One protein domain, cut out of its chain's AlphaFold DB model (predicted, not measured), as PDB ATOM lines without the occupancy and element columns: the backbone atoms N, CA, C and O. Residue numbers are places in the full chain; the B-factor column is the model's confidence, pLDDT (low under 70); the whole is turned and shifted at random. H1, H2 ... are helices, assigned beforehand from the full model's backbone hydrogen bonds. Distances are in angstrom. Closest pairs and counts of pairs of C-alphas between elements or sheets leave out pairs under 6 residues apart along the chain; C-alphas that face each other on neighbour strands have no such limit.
ATOM      1  N   MET A1087     138.364 195.707 158.004       91.25
ATOM      2  CA  MET A1087     139.709 196.308 158.011       91.25
ATOM      3  C   MET A1087     140.358 196.268 156.613       91.25
ATOM      4  O   MET A1087     139.796 195.718 155.661       91.25
ATOM      5  N   ARG A1088     141.551 196.858 156.461       89.44
ATOM      6  CA  ARG A1088     142.342 196.772 155.217       89.44
ATOM      7  C   ARG A1088     143.213 195.523 155.217       89.44
ATOM      8  O   ARG A1088     143.882 195.230 156.200       89.44
ATOM      9  N   ASP A1089     143.298 194.867 154.066       87.44
ATOM     10  CA  ASP A1089     144.299 193.827 153.854       87.44
ATOM     11  C   ASP A1089     145.685 194.464 153.649       87.44
ATOM     12  O   ASP A1089     145.929 195.211 152.692       87.44
ATOM     13  N   PHE A1090     146.599 194.157 154.569       85.12
ATOM     14  CA  PHE A1090     147.999 194.573 154.531       85.12
ATOM     15  C   PHE A1090     148.970 193.417 154.226       85.12
ATOM     16  O   PHE A1090     150.178 193.653 154.150       85.12
ATOM     17  N   SER A1091     148.475 192.195 153.978       82.31
ATOM     18  CA  SER A1091     149.292 191.006 153.665       82.31
ATOM     19  C   SER A1091     150.225 191.222 152.468       82.31
ATOM     20  O   SER A1091     151.361 190.750 152.466       82.31
ATOM     21  N   ALA A1092     149.804 192.037 151.497       76.75
ATOM     22  CA  ALA A1092     150.590 192.424 150.327       76.75
ATOM     23  C   ALA A1092     151.909 193.171 150.645       76.75
ATOM     24  O   ALA A1092     152.714 193.365 149.734       76.75
ATOM     25  N   TYR A1093     152.140 193.593 151.894       78.44
ATOM     26  CA  TYR A1093     153.410 194.168 152.359       78.44
ATOM     27  C   TYR A1093     154.340 193.157 153.053       78.44
ATOM     28  O   TYR A1093     155.506 193.475 153.290       78.44
ATOM     29  N   ALA A1094     153.868 191.944 153.366       79.88
ATOM     30  CA  ALA A1094     154.672 190.930 154.040       79.88
ATOM     31  C   ALA A1094     155.933 190.586 153.224       79.88
ATOM     32  O   ALA A1094     155.870 190.317 152.023       79.88
ATOM     33  N   GLY A1095     157.098 190.632 153.879       76.38
ATOM     34  CA  GLY A1095     158.397 190.332 153.266       76.38
ATOM     35  C   GLY A1095     158.918 191.350 152.237       76.38
ATOM     36  O   GLY A1095     159.946 191.084 151.617       76.38
ATOM     37  N   GLN A1096     158.261 192.501 152.035       76.56
ATOM     38  CA  GLN A1096     158.672 193.508 151.046       76.56
ATOM     39  C   GLN A1096     159.269 194.761 151.704       76.56
ATOM     40  O   GLN A1096     158.788 195.227 152.736       76.56
ATOM     41  N   ASP A1097     160.286 195.370 151.078       82.69
ATOM     42  CA  ASP A1097     160.728 196.708 151.486       82.69
ATOM     43  C   ASP A1097     159.666 197.734 151.072       82.69
ATOM     44  O   ASP A1097     159.340 197.872 149.886       82.69
ATOM     45  N   MET A1098     159.148 198.473 152.053       85.00
ATOM     46  CA  MET A1098     158.088 199.467 151.876       85.00
ATOM     47  C   MET A1098     158.438 200.562 150.863       85.00
ATOM     48  O   MET A1098     157.519 201.140 150.273       85.00
ATOM     49  N   ALA A1099     159.729 200.788 150.582       82.69
ATOM     50  CA  ALA A1099     160.173 201.653 149.490       82.69
ATOM     51  C   ALA A1099     159.642 201.204 148.113       82.69
ATOM     52  O   ALA A1099     159.163 202.035 147.349       82.69
ATOM     53  N   SER A1100     159.568 199.896 147.838       79.50
ATOM     54  CA  SER A1100     159.016 199.358 146.580       79.50
ATOM     55  C   SER A1100     157.488 199.503 146.435       79.50
ATOM     56  O   SER A1100     156.910 199.117 145.416       79.50
ATOM     57  N   SER A1101     156.828 200.104 147.433       79.94
ATOM     58  CA  SER A1101     155.422 200.517 147.368       79.94
ATOM     59  C   SER A1101     155.230 202.012 147.056       79.94
ATOM     60  O   SER A1101     154.090 202.491 147.052       79.94
ATOM     61  N   ILE A1102     156.321 202.754 146.825       80.38
ATOM     62  CA  ILE A1102     156.363 204.215 146.677       80.38
ATOM     63  C   ILE A1102     157.080 204.575 145.372       80.38
ATOM     64  O   ILE A1102     158.205 204.150 145.140       80.38
ATOM     65  N   SER A1103     156.447 205.391 144.525       78.75
ATOM     66  CA  SER A1103     157.104 205.953 143.338       78.75
ATOM     67  C   SER A1103     157.825 207.249 143.704       78.75
ATOM     68  O   SER A1103     157.206 208.196 144.196       78.75
ATOM     69  N   PHE A1104     159.123 207.301 143.419       76.50
ATOM     70  CA  PHE A1104     159.980 208.462 143.631       76.50
ATOM     71  C   PHE A1104     160.124 209.255 142.332       76.50
ATOM     72  O   PHE A1104     161.208 209.355 141.773       76.50
ATOM     73  N   ILE A1105     159.014 209.797 141.823       70.69
ATOM     74  CA  ILE A1105     159.033 210.782 140.726       70.69
ATOM     75  C   ILE A1105     158.858 212.189 141.324       70.69
ATOM     76  O   ILE A1105     157.804 212.448 141.922       70.69
ATOM     77  N   PRO A1106     159.845 213.093 141.197       59.44
ATOM     78  CA  PRO A1106     159.750 214.473 141.662       59.44
ATOM     79  C   PRO A1106     159.045 215.346 140.613       59.44
ATOM     80  O   PRO A1106     159.678 216.032 139.815       59.44
ATOM     81  N   TRP A1107     157.710 215.322 140.606       51.12
ATOM     82  CA  TRP A1107     156.911 216.248 139.797       51.12
ATOM     83  C   TRP A1107     157.010 217.664 140.380       51.12
ATOM     84  O   TRP A1107     156.488 217.906 141.462       51.12
ATOM     85  N   ASN A1108     157.681 218.577 139.672       51.81
ATOM     86  CA  ASN A1108     157.803 220.013 139.984       51.81
ATOM     87  C   ASN A1108     158.326 220.358 141.397       51.81
ATOM     88  O   ASN A1108     158.100 221.458 141.892       51.81
ATOM     89  N   VAL A1109     159.038 219.438 142.053       57.25
ATOM     90  CA  VAL A1109     159.557 219.627 143.414       57.25
ATOM     91  C   VAL A1109     161.080 219.616 143.404       57.25
ATOM     92  O   VAL A1109     161.687 218.624 143.012       57.25
ATOM     93  N   THR A1110     161.692 220.707 143.863       57.62
ATOM     94  CA  THR A1110     163.147 220.938 143.856       57.62
ATOM     95  C   THR A1110     163.870 220.525 145.141       57.62
ATOM     96  O   THR A1110     165.094 220.436 145.126       57.62
ATOM     97  N   SER A1111     163.155 220.257 146.244       69.19
ATOM     98  CA  SER A1111     163.759 219.907 147.540       69.19
ATOM     99  C   SER A1111     163.247 218.574 148.118       69.19
ATOM    100  O   SER A1111     162.057 218.254 147.984       69.19
ATOM    101  N   PRO A1112     164.115 217.788 148.797       72.56
ATOM    102  CA  PRO A1112     163.724 216.622 149.598       72.56
ATOM    103  C   PRO A1112     162.533 216.863 150.531       72.56
ATOM    104  O   PRO A1112     161.649 216.016 150.666       72.56
ATOM    105  N   GLU A1113     162.516 218.030 151.162       73.88
ATOM    106  CA  GLU A1113     161.594 218.411 152.218       73.88
ATOM    107  C   GLU A1113     160.194 218.702 151.645       73.88
ATOM    108  O   GLU A1113     159.194 218.195 152.157       73.88
ATOM    109  N   ASN A1114     160.112 219.395 150.502       74.81
ATOM    110  CA  ASN A1114     158.844 219.596 149.794       74.81
ATOM    111  C   ASN A1114     158.311 218.283 149.196       74.81
ATOM    112  O   ASN A1114     157.096 218.080 149.153       74.81
ATOM    113  N   PHE A1115     159.187 217.356 148.781       77.75
ATOM    114  CA  PHE A1115     158.756 216.044 148.279       77.75
ATOM    115  C   PHE A1115     158.118 215.230 149.404       77.75
ATOM    116  O   PHE A1115     157.079 214.598 149.206       77.75
ATOM    117  N   LEU A1116     158.725 215.273 150.594       78.00
ATOM    118  CA  LEU A1116     158.206 214.641 151.798       78.00
ATOM    119  C   LEU A1116     156.802 215.175 152.120       78.00
ATOM    120  O   LEU A1116     155.864 214.383 152.158       78.00
ATOM    121  N   VAL A1117     156.621 216.498 152.225       76.56
ATOM    122  CA  VAL A1117     155.299 217.124 152.450       76.56
ATOM    123  C   VAL A1117     154.282 216.705 151.377       76.56
ATOM    124  O   VAL A1117     153.185 216.252 151.711       76.56
ATOM    125  N   ALA A1118     154.639 216.802 150.093       78.31
ATOM    126  CA  ALA A1118     153.738 216.500 148.979       78.31
ATOM    127  C   ALA A1118     153.304 215.023 148.927       78.31
ATOM    128  O   ALA A1118     152.154 214.729 148.602       78.31
ATOM    129  N   ARG A1119     154.192 214.077 149.268       78.62
ATOM    130  CA  ARG A1119     153.831 212.651 149.352       78.62
ATOM    131  C   ARG A1119     153.014 212.334 150.597       78.62
ATOM    132  O   ARG A1119     152.049 211.581 150.493       78.62
ATOM    133  N   MET A1120     153.378 212.903 151.743       76.44
ATOM    134  CA  MET A1120     152.718 212.635 153.022       76.44
ATOM    135  C   MET A1120     151.240 213.041 152.969       76.44
ATOM    136  O   MET A1120     150.396 212.189 153.247       76.44
ATOM    137  N   LYS A1121     150.934 214.248 152.448       75.56
ATOM    138  CA  LYS A1121     149.566 214.762 152.197       75.56
ATOM    139  C   LYS A1121     148.614 213.748 151.540       75.56
ATOM    140  O   LYS A1121     147.422 213.767 151.812       75.56
ATOM    141  N   VAL A1122     149.127 212.872 150.671       76.69
ATOM    142  CA  VAL A1122     148.325 211.888 149.921       76.69
ATOM    143  C   VAL A1122     148.336 210.499 150.578       76.69
ATOM    144  O   VAL A1122     147.427 209.702 150.359       76.69
ATOM    145  N   MET A1123     149.360 210.158 151.368       76.88
ATOM    146  CA  MET A1123     149.586 208.771 151.799       76.88
ATOM    147  C   MET A1123     148.692 208.282 152.938       76.88
ATOM    148  O   MET A1123     148.340 207.100 152.918       76.88
ATOM    149  N   LEU A1124     148.357 209.135 153.912       72.44
ATOM    150  CA  LEU A1124     147.527 208.739 155.057       72.44
ATOM    151  C   LEU A1124     146.021 208.711 154.716       72.44
ATOM    152  O   LEU A1124     145.407 207.666 154.953       72.44
ATOM    153  N   PRO A1125     145.432 209.732 154.051       72.50
ATOM    154  CA  PRO A1125     144.021 209.682 153.641       72.50
ATOM    155  C   PRO A1125     143.733 208.537 152.654       72.50
ATOM    156  O   PRO A1125     142.734 207.837 152.770       72.50
ATOM    157  N   ALA A1126     144.677 208.214 151.756       73.31
ATOM    158  CA  ALA A1126     144.577 207.055 150.854       73.31
ATOM    159  C   ALA A1126     144.697 205.675 151.555       73.31
ATOM    160  O   ALA A1126     144.803 204.633 150.888       73.31
ATOM    161  N   ARG A1127     144.727 205.645 152.893       79.81
ATOM    162  CA  ARG A1127     144.668 204.437 153.729       79.81
ATOM    163  C   ARG A1127     143.504 204.486 154.715       79.81
ATOM    164  O   ARG A1127     142.833 203.467 154.846       79.81
ATOM    165  N   LEU A1128     143.238 205.647 155.311       81.25
ATOM    166  CA  LEU A1128     142.090 205.931 156.178       81.25
ATOM    167  C   LEU A1128     140.824 206.225 155.362       81.25
ATOM    168  O   LEU A1128     140.305 207.333 155.331       81.25
ATOM    169  N   HIS A1129     140.344 205.205 154.658       82.62
ATOM    170  CA  HIS A1129     139.118 205.299 153.875       82.62
ATOM    171  C   HIS A1129     137.883 205.234 154.788       82.62
ATOM    172  O   HIS A1129     137.821 204.348 155.636       82.62
ATOM    173  N   HIS A1130     136.868 206.078 154.567       85.06
ATOM    174  CA  HIS A1130     135.674 206.169 155.430       85.06
ATOM    175  C   HIS A1130     135.032 204.801 155.759       85.06
ATOM    176  O   HIS A1130     134.602 204.574 156.877       85.06
ATOM    177  N   PHE A1131     135.054 203.841 154.824       88.44
ATOM    178  CA  PHE A1131     134.546 202.467 155.003       88.44
ATOM    179  C   PHE A1131     135.149 201.693 156.197       88.44
ATOM    180  O   PHE A1131     134.481 200.823 156.738       88.44
ATOM    181  N   ILE A1132     136.379 202.001 156.633       89.81
ATOM    182  CA  ILE A1132     136.983 201.411 157.849       89.81
ATOM    183  C   ILE A1132     136.824 202.286 159.104       89.81
ATOM    184  O   ILE A1132     137.171 201.837 160.197       89.81
ATOM    185  N   LEU A1133     136.289 203.499 158.955       89.88
ATOM    186  CA  LEU A1133     135.998 204.451 160.034       89.88
ATOM    187  C   LEU A1133     134.491 204.565 160.335       89.88
ATOM    188  O   LEU A1133     134.110 205.286 161.248       89.88
ATOM    189  N   ASP A1134     133.645 203.872 159.571       91.25
ATOM    190  CA  ASP A1134     132.186 203.914 159.675       91.25
ATOM    191  C   ASP A1134     131.701 203.255 160.989       91.25
ATOM    192  O   ASP A1134     131.855 202.034 161.138       91.25
ATOM    193  N   PRO A1135     131.113 204.014 161.940       91.56
ATOM    194  CA  PRO A1135     130.639 203.478 163.221       91.56
ATOM    195  C   PRO A1135     129.455 202.519 163.064       91.56
ATOM    196  O   PRO A1135     129.229 201.679 163.929       91.56
ATOM    197  N   SER A1136     128.752 202.572 161.931       91.94
ATOM    198  CA  SER A1136     127.674 201.639 161.581       91.94
ATOM    199  C   SER A1136     128.198 200.249 161.175       91.94
ATOM    200  O   SER A1136     127.412 199.323 160.985       91.94
ATOM    201  N   ILE A1137     129.519 200.100 161.000       92.62
ATOM    202  CA  ILE A1137     130.188 198.864 160.548       92.62
ATOM    203  C   ILE A1137     131.225 198.388 161.566       92.62
ATOM    204  O   ILE A1137     131.384 197.185 161.758       92.62
ATOM    205  N   ASN A1138     131.957 199.310 162.193       92.31
ATOM    206  CA  ASN A1138     133.053 199.017 163.112       92.31
ATOM    207  C   ASN A1138     132.799 199.621 164.492       92.31
ATOM    208  O   ASN A1138     132.593 200.825 164.611       92.31
ATOM    209  N   CYS A1139     132.936 198.820 165.554       88.31
ATOM    210  CA  CYS A1139     132.934 199.361 166.912       88.31
ATOM    211  C   CYS A1139     134.110 200.336 167.139       88.31
ATOM    212  O   CYS A1139     135.144 200.259 166.464       88.31
ATOM    213  N   ARG A1140     133.989 201.213 168.148       86.50
ATOM    214  CA  ARG A1140     135.001 202.228 168.514       86.50
ATOM    215  C   ARG A1140     136.419 201.645 168.597       86.50
ATOM    216  O   ARG A1140     137.341 202.182 167.986       86.50
ATOM    217  N   SER A1141     136.588 200.493 169.248       85.50
ATOM    218  CA  SER A1141     137.878 199.795 169.379       85.50
ATOM    219  C   SER A1141     138.450 199.319 168.034       85.50
ATOM    220  O   SER A1141     139.661 199.382 167.813       85.50
ATOM    221  N   ARG A1142     137.594 198.884 167.097       89.44
ATOM    222  CA  ARG A1142     138.003 198.466 165.746       89.44
ATOM    223  C   ARG A1142     138.333 199.660 164.851       89.44
ATOM    224  O   ARG A1142     139.272 199.551 164.063       89.44
ATOM    225  N   ILE A1143     137.643 200.794 165.007       87.31
ATOM    226  CA  ILE A1143     137.994 202.069 164.356       87.31
ATOM    227  C   ILE A1143     139.371 202.546 164.836       87.31
ATOM    228  O   ILE A1143     140.246 202.791 164.009       87.31
ATOM    229  N   VAL A1144     139.611 202.593 166.151       84.75
ATOM    230  CA  VAL A1144     140.918 202.977 166.721       84.75
ATOM    231  C   VAL A1144     142.038 202.064 166.210       84.75
ATOM    232  O   VAL A1144     143.093 202.548 165.799       84.75
ATOM    233  N   LEU A1145     141.809 200.748 166.148       86.44
ATOM    234  CA  LEU A1145     142.806 199.807 165.634       86.44
ATOM    235  C   LEU A1145     143.011 199.928 164.107       86.44
ATOM    236  O   LEU A1145     144.142 199.827 163.639       86.44
ATOM    237  N   ASN A1146     141.962 200.242 163.335       88.12
ATOM    238  CA  ASN A1146     142.067 200.584 161.908       88.12
ATOM    239  C   ASN A1146     142.898 201.864 161.684       88.12
ATOM    240  O   ASN A1146     143.725 201.912 160.767       88.12
ATOM    241  N   ILE A1147     142.718 202.881 162.538       84.31
ATOM    242  CA  ILE A1147     143.526 204.110 162.528       84.31
ATOM    243  C   ILE A1147     144.993 203.782 162.821       84.31
ATOM    244  O   ILE A1147     145.888 204.218 162.091       84.31
ATOM    245  N   LEU A1148     145.241 202.952 163.836       84.38
ATOM    246  CA  LEU A1148     146.581 202.543 164.239       84.38
ATOM    247  C   LEU A1148     147.318 201.761 163.141       84.38
ATOM    248  O   LEU A1148     148.463 202.078 162.819       84.38
ATOM    249  N   GLU A1149     146.674 200.768 162.525       85.38
ATOM    250  CA  GLU A1149     147.263 199.954 161.452       85.38
ATOM    251  C   GLU A1149     147.637 200.804 160.222       85.38
ATOM    252  O   GLU A1149     148.732 200.662 159.665       85.38
ATOM    253  N   ALA A1150     146.776 201.749 159.829       84.44
ATOM    254  CA  ALA A1150     147.083 202.705 158.768       84.44
ATOM    255  C   ALA A1150     148.223 203.666 159.158       84.44
ATOM    256  O   ALA A1150     149.094 203.947 158.328       84.44
ATOM    257  N   GLY A1151     148.265 204.115 160.419       81.25
ATOM    258  CA  GLY A1151     149.345 204.924 160.987       81.25
ATOM    259  C   GLY A1151     150.704 204.212 160.973       81.25
ATOM    260  O   GLY A1151     151.709 204.814 160.593       81.25
ATOM    261  N   LEU A1152     150.743 202.911 161.279       84.75
ATOM    262  CA  LEU A1152     151.953 202.085 161.168       84.75
ATOM    263  C   LEU A1152     152.424 201.976 159.708       84.75
ATOM    264  O   LEU A1152     153.597 202.211 159.410       84.75
ATOM    265  N   VAL A1153     151.512 201.692 158.772       84.56
ATOM    266  CA  VAL A1153     151.811 201.645 157.325       84.56
ATOM    267  C   VAL A1153     152.335 202.991 156.807       84.56
ATOM    268  O   VAL A1153     153.255 203.021 155.985       84.56
ATOM    269  N   PHE A1154     151.803 204.104 157.311       83.19
ATOM    270  CA  PHE A1154     152.286 205.457 157.041       83.19
ATOM    271  C   PHE A1154     153.684 205.705 157.631       83.19
ATOM    272  O   PHE A1154     154.568 206.146 156.898       83.19
ATOM    273  N   ALA A1155     153.941 205.330 158.887       82.62
ATOM    274  CA  ALA A1155     155.254 205.468 159.526       82.62
ATOM    275  C   ALA A1155     156.355 204.675 158.793       82.62
ATOM    276  O   ALA A1155     157.436 205.206 158.525       82.62
ATOM    277  N   PHE A1156     156.072 203.436 158.371       86.44
ATOM    278  CA  PHE A1156     157.001 202.651 157.549       86.44
ATOM    279  C   PHE A1156     157.259 203.283 156.171       86.44
ATOM    280  O   PHE A1156     158.377 203.206 155.655       86.44
ATOM    281  N   ARG A1157     156.253 203.933 155.572       84.38
ATOM    282  CA  ARG A1157     156.389 204.644 154.290       84.38
ATOM    283  C   ARG A1157     157.176 205.944 154.424       84.38
ATOM    284  O   ARG A1157     158.066 206.182 153.613       84.38
ATOM    285  N   PHE A1158     156.932 206.727 155.471       83.44
ATOM    286  CA  PHE A1158     157.738 207.892 155.841       83.44
ATOM    287  C   PHE A1158     159.215 207.512 156.022       83.44
ATOM    288  O   PHE A1158     160.097 208.111 155.403       83.44
ATOM    289  N   TYR A1159     159.486 206.452 156.790       85.06
ATOM    290  CA  TYR A1159     160.830 205.906 156.988       85.06
ATOM    291  C   TYR A1159     161.482 205.463 155.666       85.06
ATOM    292  O   TYR A1159     162.650 205.770 155.417       85.06
ATOM    293  N   ALA A1160     160.731 204.799 154.781       86.00
ATOM    294  CA  ALA A1160     161.204 204.430 153.449       86.00
ATOM    295  C   ALA A1160     161.530 205.652 152.567       86.00
ATOM    296  O   ALA A1160     162.569 205.653 151.907       86.00
ATOM    297  N   ILE A1161     160.713 206.714 152.600       82.25
ATOM    298  CA  ILE A1161     161.003 207.969 151.885       82.25
ATOM    299  C   ILE A1161     162.289 208.601 152.421       82.25
ATOM    300  O   ILE A1161     163.197 208.909 151.648       82.25
ATOM    301  N   CYS A1162     162.411 208.727 153.744       82.00
ATOM    302  CA  CYS A1162     163.585 209.326 154.376       82.00
ATOM    303  C   CYS A1162     164.879 208.553 154.060       82.00
ATOM    304  O   CYS A1162     165.912 209.171 153.816       82.00
ATOM    305  N   ARG A1163     164.821 207.214 154.003       84.50
ATOM    306  CA  ARG A1163     165.948 206.342 153.611       84.50
ATOM    307  C   ARG A1163     166.415 206.540 152.166       84.50
ATOM    308  O   ARG A1163     167.604 206.362 151.895       84.50
ATOM    309  N   VAL A1164     165.493 206.824 151.247       80.81
ATOM    310  CA  VAL A1164     165.790 206.983 149.814       80.81
ATOM    311  C   VAL A1164     166.310 208.385 149.509       80.81
ATOM    312  O   VAL A1164     167.265 208.512 148.750       80.81
ATOM    313  N   ILE A1165     165.714 209.421 150.104       76.69
ATOM    314  CA  ILE A1165     165.974 210.810 149.700       76.69
ATOM    315  C   ILE A1165     167.084 211.468 150.530       76.69
ATOM    316  O   ILE A1165     167.924 212.167 149.966       76.69
ATOM    317  N   TYR A1166     167.145 211.247 151.848       75.75
ATOM    318  CA  TYR A1166     168.193 211.870 152.662       75.75
ATOM    319  C   TYR A1166     169.532 211.121 152.555       75.75
ATOM    320  O   TYR A1166     169.553 209.900 152.355       75.75
ATOM    321  N   PRO A1167     170.680 211.808 152.734       66.25
ATOM    322  CA  PRO A1167     172.005 211.183 152.675       66.25
ATOM    323  C   PRO A1167     172.168 210.044 153.684       66.25
ATOM    324  O   PRO A1167     172.561 208.924 153.355       66.25
ATOM    325  N   ASN A1168     171.766 210.327 154.914       70.62
ATOM    326  CA  ASN A1168     171.669 209.415 156.037       70.62
ATOM    327  C   ASN A1168     170.527 209.913 156.937       70.62
ATOM    328  O   ASN A1168     170.129 211.075 156.855       70.62
ATOM    329  N   LEU A1169     169.990 209.057 157.808       72.25
ATOM    330  CA  LEU A1169     168.883 209.455 158.689       72.25
ATOM    331  C   LEU A1169     169.313 210.489 159.743       72.25
ATOM    332  O   LEU A1169     168.490 211.267 160.210       72.25
ATOM    333  N   SER A1170     170.611 210.588 160.048       68.75
ATOM    334  CA  SER A1170     171.167 211.680 160.854       68.75
ATOM    335  C   SER A1170     171.028 213.066 160.210       68.75
ATOM    336  O   SER A1170     171.077 214.051 160.938       68.75
ATOM    337  N   ALA A1171     170.764 213.182 158.903       64.75
ATOM    338  CA  ALA A1171     170.417 214.460 158.276       64.75
ATOM    339  C   ALA A1171     169.028 214.994 158.694       64.75
ATOM    340  O   ALA A1171     168.726 216.155 158.426       64.75
ATOM    341  N   LEU A1172     168.211 214.199 159.398       65.06
ATOM    342  CA  LEU A1172     166.996 214.667 160.078       65.06
ATOM    343  C   LEU A1172     167.281 215.360 161.424       65.06
ATOM    344  O   LEU A1172     166.382 215.983 161.974       65.06
ATOM    345  N   LYS A1173     168.518 215.301 161.951       61.56
ATOM    346  CA  LYS A1173     168.903 215.997 163.197       61.56
ATOM    347  C   LYS A1173     168.942 217.527 163.059       61.56
ATOM    348  O   LYS A1173     168.992 218.217 164.069       61.56
ATOM    349  N   TYR A1174     168.950 218.062 161.835       64.81
ATOM    350  CA  TYR A1174     168.979 219.507 161.600       64.81
ATOM    351  C   TYR A1174     167.587 220.128 161.844       64.81
ATOM    352  O   TYR A1174     166.638 219.728 161.161       64.81
ATOM    353  N   PRO A1175     167.439 221.134 162.737       63.41
ATOM    354  CA  PRO A1175     166.130 221.637 163.172       63.41
ATOM    355  C   PRO A1175     165.173 222.052 162.046       63.41
ATOM    356  O   PRO A1175     163.989 221.734 162.111       63.41
ATOM    357  N   LYS A1176     165.671 222.684 160.970       67.44
ATOM    358  CA  LYS A1176     164.840 223.079 159.812       67.44
ATOM    359  C   LYS A1176     164.169 221.864 159.135       67.44
ATOM    360  O   LYS A1176     162.965 221.891 158.884       67.44
ATOM    361  N   ARG A1177     164.912 220.763 158.941       66.88
ATOM    362  CA  ARG A1177     164.401 219.498 158.367       66.88
ATOM    363  C   ARG A1177     163.468 218.756 159.320       66.88
ATOM    364  O   ARG A1177     162.482 218.170 158.872       66.88
ATOM    365  N   ALA A1178     163.748 218.805 160.624       65.06
ATOM    366  CA  ALA A1178     162.853 218.271 161.645       65.06
ATOM    367  C   ALA A1178     161.507 219.022 161.645       65.06
ATOM    368  O   ALA A1178     160.468 218.385 161.485       65.06
ATOM    369  N   LYS A1179     161.515 220.365 161.697       69.38
ATOM    370  CA  LYS A1179     160.306 221.216 161.662       69.38
ATOM    371  C   LYS A1179     159.455 220.962 160.411       69.38
ATOM    372  O   LYS A1179     158.241 220.831 160.521       69.38
ATOM    373  N   GLN A1180     160.072 220.801 159.238       66.31
ATOM    374  CA  GLN A1180     159.357 220.472 157.994       66.31
ATOM    375  C   GLN A1180     158.813 219.031 157.967       66.31
ATOM    376  O   GLN A1180     157.706 218.803 157.482       66.31
ATOM    377  N   SER A1181     159.531 218.063 158.546       65.56
ATOM    378  CA  SER A1181     159.036 216.684 158.697       65.56
ATOM    379  C   SER A1181     157.853 216.602 159.674       65.56
ATOM    380  O   SER A1181     156.893 215.880 159.418       65.56
ATOM    381  N   ILE A1182     157.890 217.383 160.759       68.00
ATOM    382  CA  ILE A1182     156.797 217.526 161.730       68.00
ATOM    383  C   ILE A1182     155.595 218.227 161.082       68.00
ATOM    384  O   ILE A1182     154.478 217.728 161.182       68.00
ATOM    385  N   SER A1183     155.815 219.313 160.333       69.12
ATOM    386  CA  SER A1183     154.768 219.989 159.554       69.12
ATOM    387  C   SER A1183     154.071 219.032 158.577       69.12
ATOM    388  O   SER A1183     152.844 219.007 158.521       69.12
ATOM    389  N   ALA A1184     154.821 218.163 157.884       66.56
ATOM    390  CA  ALA A1184     154.238 217.131 157.027       66.56
ATOM    391  C   ALA A1184     153.305 216.170 157.795       66.56
ATOM    392  O   ALA A1184     152.281 215.766 157.251       66.56
ATOM    393  N   ILE A1185     153.634 215.821 159.044       68.19
ATOM    394  CA  ILE A1185     152.812 214.955 159.906       68.19
ATOM    395  C   ILE A1185     151.563 215.701 160.403       68.19
ATOM    396  O   ILE A1185     150.463 215.169 160.275       68.19
ATOM    397  N   ILE A1186     151.707 216.940 160.888       68.19
ATOM    398  CA  ILE A1186     150.590 217.789 161.348       68.19
ATOM    399  C   ILE A1186     149.571 218.000 160.221       68.19
ATOM    400  O   ILE A1186     148.375 217.802 160.417       68.19
ATOM    401  N   VAL A1187     150.043 218.314 159.013       69.00
ATOM    402  CA  VAL A1187     149.195 218.482 157.823       69.00
ATOM    403  C   VAL A1187     148.465 217.187 157.443       69.00
ATOM    404  O   VAL A1187     147.370 217.259 156.894       69.00
ATOM    405  N   CYS A1188     149.024 216.009 157.745       63.28
ATOM    406  CA  CYS A1188     148.322 214.737 157.551       63.28
ATOM    407  C   CYS A1188     147.260 214.495 158.626       63.28
ATOM    408  O   CYS A1188     146.167 214.062 158.285       63.28
ATOM    409  N   ALA A1189     147.543 214.796 159.897       62.78
ATOM    410  CA  ALA A1189     146.555 214.688 160.973       62.78
ATOM    411  C   ALA A1189     145.356 215.625 160.718       62.78
ATOM    412  O   ALA A1189     144.207 215.188 160.710       62.78
ATOM    413  N   GLY A1190     145.626 216.883 160.355       64.50
ATOM    414  CA  GLY A1190     144.615 217.852 159.914       64.50
ATOM    415  C   GLY A1190     143.998 217.576 158.532       64.50
ATOM    416  O   GLY A1190     143.223 218.395 158.049       64.50
ATOM    417  N   ALA A1191     144.340 216.470 157.866       59.06
ATOM    418  CA  ALA A1191     143.686 215.961 156.649       59.06
ATOM    419  C   ALA A1191     143.093 214.548 156.858       59.06
ATOM    420  O   ALA A1191     142.882 213.801 155.905       59.06
ATOM    421  N   VAL A1192     142.918 214.179 158.130       57.81
ATOM    422  CA  VAL A1192     142.254 212.967 158.635       57.81
ATOM    423  C   VAL A1192     141.188 213.347 159.668       57.81
ATOM    424  O   VAL A1192     140.179 212.666 159.791       57.81
ATOM    425  N   SER A1193     141.400 214.457 160.384       54.94
ATOM    426  CA  SER A1193     140.395 215.160 161.194       54.94
ATOM    427  C   SER A1193     139.425 216.027 160.364       54.94
ATOM    428  O   SER A1193     138.632 216.769 160.939       54.94
ATOM    429  N   ARG A1194     139.538 215.980 159.031       51.25
ATOM    430  CA  ARG A1194     138.645 216.552 158.014       51.25
ATOM    431  C   ARG A1194     138.451 215.491 156.937       51.25
ATOM    432  O   ARG A1194     137.330 215.406 156.405       51.25
TER     433      ARG A1194
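This is residues 1087 to 1194 of the 1194 residues of the protein "Telomerase reverse transcriptase" of Folsomia candida (UniProt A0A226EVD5). Three helices run lengthwise, their centres in a triangle: H2 packs on H6 and on part of long H4. Short H1 and H3 pack on H4, and H5 turns the chain from H4 into H6. The 108 printed residues hold six named helices, H1 to H6 in order, and no named strand: all helix, compact, radius of gyration of the C-alphas 15.0 A, spans 44 by 31 by 26 A.

From first to last C-alpha, H1, residues 1098 to 1101, is 5.3 A long, beginning at (158.088, 199.467, 151.876); H2, 1112 to 1123, 16.3 A; H3, 1130 to 1133, 4.9 A; H4, 1140 to 1165, 37.2 A; H5, 1169 to 1173, 7.9 A; H6, 1175 to 1189, 20.9 A, ending at (146.555, 214.688, 160.973).

The hub H4 touches H1 with residues 1156 to 1164 alone, closest C-alphas Ala 1099 and Ala 1160, 4.9 A. H2 and H6 touch at a shallow tilt of 13 degrees, the same way, closest C-alphas Val 1117 and Ala 1184, 4.7 A. H4 and H6 have every O i to N i+4 pair within hydrogen-bond range; H2 has 7 of 8, H5 0 of 1 but 2 of 2 O i to N i+3.

The farthest C-alphas, Ser 1136 and Pro 1167, are 46.2 A apart. The printed part has no cut and no long link. Model pLDDT is under 70 at residues 1106 to 1111, 1167 and 1170 to 1194.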